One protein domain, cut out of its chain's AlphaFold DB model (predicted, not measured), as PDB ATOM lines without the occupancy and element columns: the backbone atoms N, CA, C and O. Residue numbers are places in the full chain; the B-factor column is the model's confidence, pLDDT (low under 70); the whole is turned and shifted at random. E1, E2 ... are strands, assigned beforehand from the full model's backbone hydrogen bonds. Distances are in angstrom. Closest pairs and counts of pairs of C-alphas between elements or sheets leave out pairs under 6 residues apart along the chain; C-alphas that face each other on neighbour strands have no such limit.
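What this domain is: This is residues 169 to 215 of the 381 residues of an uncharacterized protein of Candidatus Magnetoglobus multicellularis str. Araruama (UniProt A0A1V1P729). What shape is this? It has little regular structure: one curved hairpin of E1 and E2 makes the long axis, with a loop, residues 191 to 199, at one end and residues 207 to 215 at the other. Unnamed residues 169 to 183 lie beside E1. How much is named? Of 47 printed residues, 14 are in these two antiparallel strands, E1 then E2, with no named helix; the class is all strand. How spread is it? It is only just compact, close to loose, with a radius of gyration of the C-alphas of 11.1 A, and elongated, spanning 31 by 19 by 16 A.

Where its parts are: What comes first? Residues 169 to 183, from C-alpha 169 at (-23.463, 4.391, -39.744), hold no named element. Where are the strands? E1, residues 184 to 190, is 17.7 A long. E2, residues 200 to 206, is 16.8 A long and ends at C-alpha 206 (-30.947, 10.228, -35.527).

How they stand to each other: How do E1 and E2 run? They form a hairpin, antiparallel at 157 degrees; the C-alphas of Phe 185 and Lys 205 face each other at 4.7 A. Which backbone atoms pair? N 202 and O 188, 2.8 A, are within hydrogen-bond range.

The domain as a whole: How large is it? The farthest C-alphas, of Asn 197 and Asn 209, are 30.9 A apart. Any cut or long link? The printed part has no cut, and the link E1 to E2 is short. Is confidence low? No printed residue is under 70.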
ATOM      1  N   GLY A 169     -23.070   2.992 -39.880       92.62
ATOM      2  CA  GLY A 169     -23.463   4.391 -39.744       92.62
ATOM      3  C   GLY A 169     -23.325   5.114 -41.069       92.62
ATOM      4  O   GLY A 169     -22.363   4.897 -41.800       92.62
ATOM      5  N   PHE A 170     -24.276   5.989 -41.356       91.19
ATOM      6  CA  PHE A 170     -24.249   6.898 -42.496       91.19
ATOM      7  C   PHE A 170     -24.139   8.341 -41.990       91.19
ATOM      8  O   PHE A 170     -24.344   8.579 -40.803       91.19
ATOM      9  N   VAL A 171     -23.786   9.279 -42.874       86.50
ATOM     10  CA  VAL A 171     -23.726  10.750 -42.687       86.50
ATOM     11  C   VAL A 171     -23.795  11.233 -41.228       86.50
ATOM     12  O   VAL A 171     -24.863  11.277 -40.627       86.50
ATOM     13  N   GLY A 172     -22.648  11.621 -40.661       79.50
ATOM     14  CA  GLY A 172     -22.591  12.291 -39.354       79.50
ATOM     15  C   GLY A 172     -22.854  11.396 -38.137       79.50
ATOM     16  O   GLY A 172     -22.838  11.891 -37.010       79.50
ATOM     17  N   THR A 173     -23.065  10.090 -38.323       86.75
ATOM     18  CA  THR A 173     -23.381   9.182 -37.218       86.75
ATOM     19  C   THR A 173     -22.212   8.331 -36.736       86.75
ATOM     20  O   THR A 173     -21.406   7.835 -37.517       86.75
ATOM     21  N   HIS A 174     -22.177   8.085 -35.421       88.94
ATOM     22  CA  HIS A 174     -21.404   6.993 -34.838       88.94
ATOM     23  C   HIS A 174     -22.355   5.819 -34.553       88.94
ATOM     24  O   HIS A 174     -23.174   5.924 -33.637       88.94
ATOM     25  N   PRO A 175     -22.283   4.706 -35.302       85.81
ATOM     26  CA  PRO A 175     -23.341   3.695 -35.323       85.81
ATOM     27  C   PRO A 175     -23.521   2.908 -34.017       85.81
ATOM     28  O   PRO A 175     -24.529   2.227 -33.838       85.81
ATOM     29  N   SER A 176     -22.584   3.027 -33.078       84.25
ATOM     30  CA  SER A 176     -22.656   2.400 -31.752       84.25
ATOM     31  C   SER A 176     -22.908   3.394 -30.612       84.25
ATOM     32  O   SER A 176     -23.027   2.976 -29.465       84.25
ATOM     33  N   SER A 177     -23.004   4.698 -30.896       84.75
ATOM     34  CA  SER A 177     -23.160   5.726 -29.859       84.75
ATOM     35  C   SER A 177     -24.620   5.833 -29.452       84.75
ATOM     36  O   SER A 177     -25.484   6.029 -30.310       84.75
ATOM     37  N   TYR A 178     -24.888   5.771 -28.150       81.12
ATOM     38  CA  TYR A 178     -26.202   6.104 -27.598       81.12
ATOM     39  C   TYR A 178     -26.479   7.608 -27.649       81.12
ATOM     40  O   TYR A 178     -27.617   8.012 -27.855       81.12
ATOM     41  N   THR A 179     -25.440   8.435 -27.518       87.31
ATOM     42  CA  THR A 179     -25.574   9.884 -27.665       87.31
ATOM     43  C   THR A 179     -25.630  10.238 -29.143       87.31
ATOM     44  O   THR A 179     -24.729   9.901 -29.923       87.31
ATOM     45  N   VAL A 180     -26.700  10.921 -29.526       89.25
ATOM     46  CA  VAL A 180     -26.880  11.488 -30.854       89.25
ATOM     47  C   VAL A 180     -26.527  12.967 -30.790       89.25
ATOM     48  O   VAL A 180     -27.104  13.700 -29.999       89.25
ATOM     49  N   VAL A 181     -25.569  13.387 -31.616       88.88
ATOM     50  CA  VAL A 181     -25.159  14.799 -31.748       88.88
ATOM     51  C   VAL A 181     -25.441  15.370 -33.136       88.88
ATOM     52  O   VAL A 181     -25.363  16.573 -33.322       88.88
ATOM     53  N   ASN A 182     -25.767  14.510 -34.103       90.94
ATOM     54  CA  ASN A 182     -25.999  14.886 -35.490       90.94
ATOM     55  C   ASN A 182     -27.213  14.155 -36.052       90.94
ATOM     56  O   ASN A 182     -27.524  13.009 -35.692       90.94
ATOM     57  N   ASP A 183     -27.799  14.800 -37.046       91.62
ATOM     58  CA  ASP A 183     -28.743  14.194 -37.956       91.62
ATOM     59  C   ASP A 183     -28.075  13.141 -38.831       91.62
ATOM     60  O   ASP A 183     -27.017  13.376 -39.409       91.62
ATOM     61  N   GLY A 184     -28.711  11.980 -38.957       92.75
ATOM     62  CA  GLY A 184     -28.207  10.945 -39.845       92.75
ATOM     63  C   GLY A 184     -28.952   9.631 -39.717       92.75
ATOM     64  O   GLY A 184     -30.045   9.569 -39.165       92.75
ATOM     65  N   PHE A 185     -28.377   8.571 -40.267       92.88
ATOM     66  CA  PHE A 185     -29.050   7.286 -40.405       92.88
ATOM     67  C   PHE A 185     -28.123   6.129 -40.038       92.88
ATOM     68  O   PHE A 185     -26.913   6.216 -40.256       92.88
ATOM     69  N   ARG A 186     -28.667   5.055 -39.453       93.62
ATOM     70  CA  ARG A 186     -27.895   3.881 -39.016       93.62
ATOM     71  C   ARG A 186     -28.675   2.585 -39.228       93.62
ATOM     72  O   ARG A 186     -29.883   2.541 -38.989       93.62
ATOM     73  N   PHE A 187     -27.952   1.518 -39.563       94.50
ATOM     74  CA  PHE A 187     -28.406   0.135 -39.403       94.50
ATOM     75  C   PHE A 187     -27.760  -0.460 -38.160       94.50
ATOM     76  O   PHE A 187     -26.531  -0.449 -38.031       94.50
ATOM     77  N   ARG A 188     -28.573  -0.973 -37.236       93.12
ATOM     78  CA  ARG A 188     -28.066  -1.451 -35.948       93.12
ATOM     79  C   ARG A 188     -28.690  -2.762 -35.516       93.12
ATOM     80  O   ARG A 188     -29.875  -2.991 -35.723       93.12
ATOM     81  N   TYR A 189     -27.891  -3.567 -34.832       93.12
ATOM     82  CA  TYR A 189     -28.373  -4.677 -34.029       93.12
ATOM     83  C   TYR A 189     -28.546  -4.209 -32.581       93.12
ATOM     84  O   TYR A 189     -27.616  -3.664 -31.979       93.12
ATOM     85  N   ASN A 190     -29.739  -4.396 -32.024       92.38
ATOM     86  CA  ASN A 190     -30.027  -4.106 -30.623       92.38
ATOM     87  C   ASN A 190     -30.557  -5.373 -29.951       92.38
ATOM     88  O   ASN A 190     -31.617  -5.855 -30.324       92.38
ATOM     89  N   THR A 191     -29.837  -5.883 -28.950       94.00
ATOM     90  CA  THR A 191     -30.144  -7.147 -28.257       94.00
ATOM     91  C   THR A 191     -31.359  -7.087 -27.331       94.00
ATOM     92  O   THR A 191     -31.788  -8.124 -26.830       94.00
ATOM     93  N   ASN A 192     -31.891  -5.893 -27.048       94.75
ATOM     94  CA  ASN A 192     -32.970  -5.697 -26.079       94.75
ATOM     95  C   ASN A 192     -33.982  -4.625 -26.523       94.75
ATOM     96  O   ASN A 192     -34.524  -3.903 -25.683       94.75
ATOM     97  N   PHE A 193     -34.213  -4.464 -27.829       94.81
ATOM     98  CA  PHE A 193     -35.068  -3.397 -28.363       94.81
ATOM     99  C   PHE A 193     -36.510  -3.471 -27.842       94.81
ATOM    100  O   PHE A 193     -37.089  -2.441 -27.505       94.81
ATOM    101  N   PHE A 194     -37.069  -4.680 -27.718       96.56
ATOM    102  CA  PHE A 194     -38.431  -4.892 -27.209       96.56
ATOM    103  C   PHE A 194     -38.471  -5.340 -25.734       96.56
ATOM    104  O   PHE A 194     -39.527  -5.714 -25.229       96.56
ATOM    105  N   GLY A 195     -37.334  -5.319 -25.030       95.94
ATOM    106  CA  GLY A 195     -37.183  -5.829 -23.664       95.94
ATOM    107  C   GLY A 195     -36.017  -6.810 -23.526       95.94
ATOM    108  O   GLY A 195     -35.288  -7.061 -24.482       95.94
ATOM    109  N   LYS A 196     -35.822  -7.381 -22.328       97.00
ATOM    110  CA  LYS A 196     -34.693  -8.286 -22.042       97.00
ATOM    111  C   LYS A 196     -34.694  -9.500 -22.985       97.00
ATOM    112  O   LYS A 196     -35.619 -10.301 -22.926       97.00
ATOM    113  N   ASN A 197     -33.625  -9.660 -23.764       94.81
ATOM    114  CA  ASN A 197     -33.415 -10.698 -24.777       94.81
ATOM    115  C   ASN A 197     -34.421 -10.686 -25.944       94.81
ATOM    116  O   ASN A 197     -34.578 -11.707 -26.607       94.81
ATOM    117  N   TYR A 198     -35.099  -9.562 -26.195       97.12
ATOM    118  CA  TYR A 198     -35.921  -9.375 -27.390       97.12
ATOM    119  C   TYR A 198     -35.214  -8.400 -28.330       97.12
ATOM    120  O   TYR A 198     -35.279  -7.178 -28.153       97.12
ATOM    121  N   ASP A 199     -34.488  -8.961 -29.287       95.50
ATOM    122  CA  ASP A 199     -33.621  -8.245 -30.206       95.50
ATOM    123  C   ASP A 199     -34.372  -7.642 -31.403       95.50
ATOM    124  O   ASP A 199     -35.532  -7.947 -31.679       95.50
ATOM    125  N   ALA A 200     -33.710  -6.721 -32.102       95.44
ATOM    126  CA  ALA A 200     -34.205  -6.155 -33.347       95.44
ATOM    127  C   ALA A 200     -33.070  -5.786 -34.304       95.44
ATOM    128  O   ALA A 200     -32.011  -5.291 -33.897       95.44
ATOM    129  N   MET A 201     -33.356  -5.932 -35.600       94.88
ATOM    130  CA  MET A 201     -32.719  -5.134 -36.642       94.88
ATOM    131  C   MET A 201     -33.369  -3.748 -36.641       94.88
ATOM    132  O   MET A 201     -34.575  -3.618 -36.836       94.88
ATOM    133  N   VAL A 202     -32.569  -2.712 -36.418       93.50
ATOM    134  CA  VAL A 202     -33.044  -1.340 -36.254       93.50
ATOM    135  C   VAL A 202     -32.606  -0.486 -37.438       93.50
ATOM    136  O   VAL A 202     -31.417  -0.390 -37.752       93.50
ATOM    137  N   PHE A 203     -33.588   0.179 -38.044       93.88
ATOM    138  CA  PHE A 203     -33.418   1.270 -38.996       93.88
ATOM    139  C   PHE A 203     -33.648   2.573 -38.228       93.88
ATOM    140  O   PHE A 203     -34.773   2.860 -37.823       93.88
ATOM    141  N   GLU A 204     -32.588   3.334 -37.960       93.19
ATOM    142  CA  GLU A 204     -32.631   4.463 -37.022       93.19
ATOM    143  C   GLU A 204     -32.334   5.785 -37.738       93.19
ATOM    144  O   GLU A 204     -31.235   5.966 -38.266       93.19
ATOM    145  N   LYS A 205     -33.286   6.731 -37.718       92.50
ATOM    146  CA  LYS A 205     -33.015   8.157 -37.972       92.50
ATOM    147  C   LYS A 205     -32.580   8.789 -36.656       92.50
ATOM    148  O   LYS A 205     -33.296   8.699 -35.663       92.50
ATOM    149  N   THR A 206     -31.437   9.457 -36.667       92.19
ATOM    150  CA  THR A 206     -30.947  10.228 -35.527       92.19
ATOM    151  C   THR A 206     -31.177  11.713 -35.758       92.19
ATOM    152  O   THR A 206     -31.132  12.157 -36.905       92.19
ATOM    153  N   ASP A 207     -31.453  12.461 -34.694       91.88
ATOM    154  CA  ASP A 207     -31.668  13.910 -34.700       91.88
ATOM    155  C   ASP A 207     -30.814  14.528 -33.591       91.88
ATOM    156  O   ASP A 207     -30.895  14.107 -32.435       91.88
ATOM    157  N   GLY A 208     -29.922  15.444 -33.970       91.44
ATOM    158  CA  GLY A 208     -29.024  16.120 -33.029       91.44
ATOM    159  C   GLY A 208     -29.635  17.356 -32.366       91.44
ATOM    160  O   GLY A 208     -29.080  17.858 -31.390       91.44
ATOM    161  N   ASN A 209     -30.761  17.846 -32.884       91.12
ATOM    162  CA  ASN A 209     -31.327  19.156 -32.580       91.12
ATOM    163  C   ASN A 209     -32.628  19.080 -31.767       91.12
ATOM    164  O   ASN A 209     -32.951  20.028 -31.048       91.12
ATOM    165  N   ALA A 210     -33.375  17.977 -31.851       88.00
ATOM    166  CA  ALA A 210     -34.643  17.802 -31.149       88.00
ATOM    167  C   ALA A 210     -34.720  16.492 -30.349       88.00
ATOM    168  O   ALA A 210     -34.114  15.477 -30.676       88.00
ATOM    169  N   LYS A 211     -35.535  16.497 -29.279       88.00
ATOM    170  CA  LYS A 211     -35.795  15.303 -28.450       88.00
ATOM    171  C   LYS A 211     -36.481  14.184 -29.245       88.00
ATOM    172  O   LYS A 211     -36.210  13.011 -29.012       88.00
ATOM    173  N   ASN A 212     -37.405  14.561 -30.123       87.44
ATOM    174  CA  ASN A 212     -38.078  13.652 -31.038       87.44
ATOM    175  C   ASN A 212     -37.594  13.987 -32.446       87.44
ATOM    176  O   ASN A 212     -37.658  15.171 -32.781       87.44
ATOM    177  N   PRO A 213     -37.185  13.000 -33.262       91.00
ATOM    178  CA  PRO A 213     -36.703  13.292 -34.598       91.00
ATOM    179  C   PRO A 213     -37.756  14.034 -35.433       91.00
ATOM    180  O   PRO A 213     -38.894  13.573 -35.560       91.00
ATOM    181  N   ASP A 214     -37.393  15.174 -36.011       89.06
ATOM    182  CA  ASP A 214     -38.261  15.938 -36.921       89.06
ATOM    183  C   ASP A 214     -38.240  15.392 -38.367       89.06
ATOM    184  O   ASP A 214     -39.151  15.629 -39.167       89.06
ATOM    185  N   GLY A 215     -37.209  14.609 -38.691       92.00
ATOM    186  CA  GLY A 215     -37.030  13.875 -39.935       92.00
ATOM    187  C   GLY A 215     -37.837  12.575 -40.000       92.00
ATOM    188  O   GLY A 215     -38.908  12.425 -39.414       92.00
TER     189      GLY A 215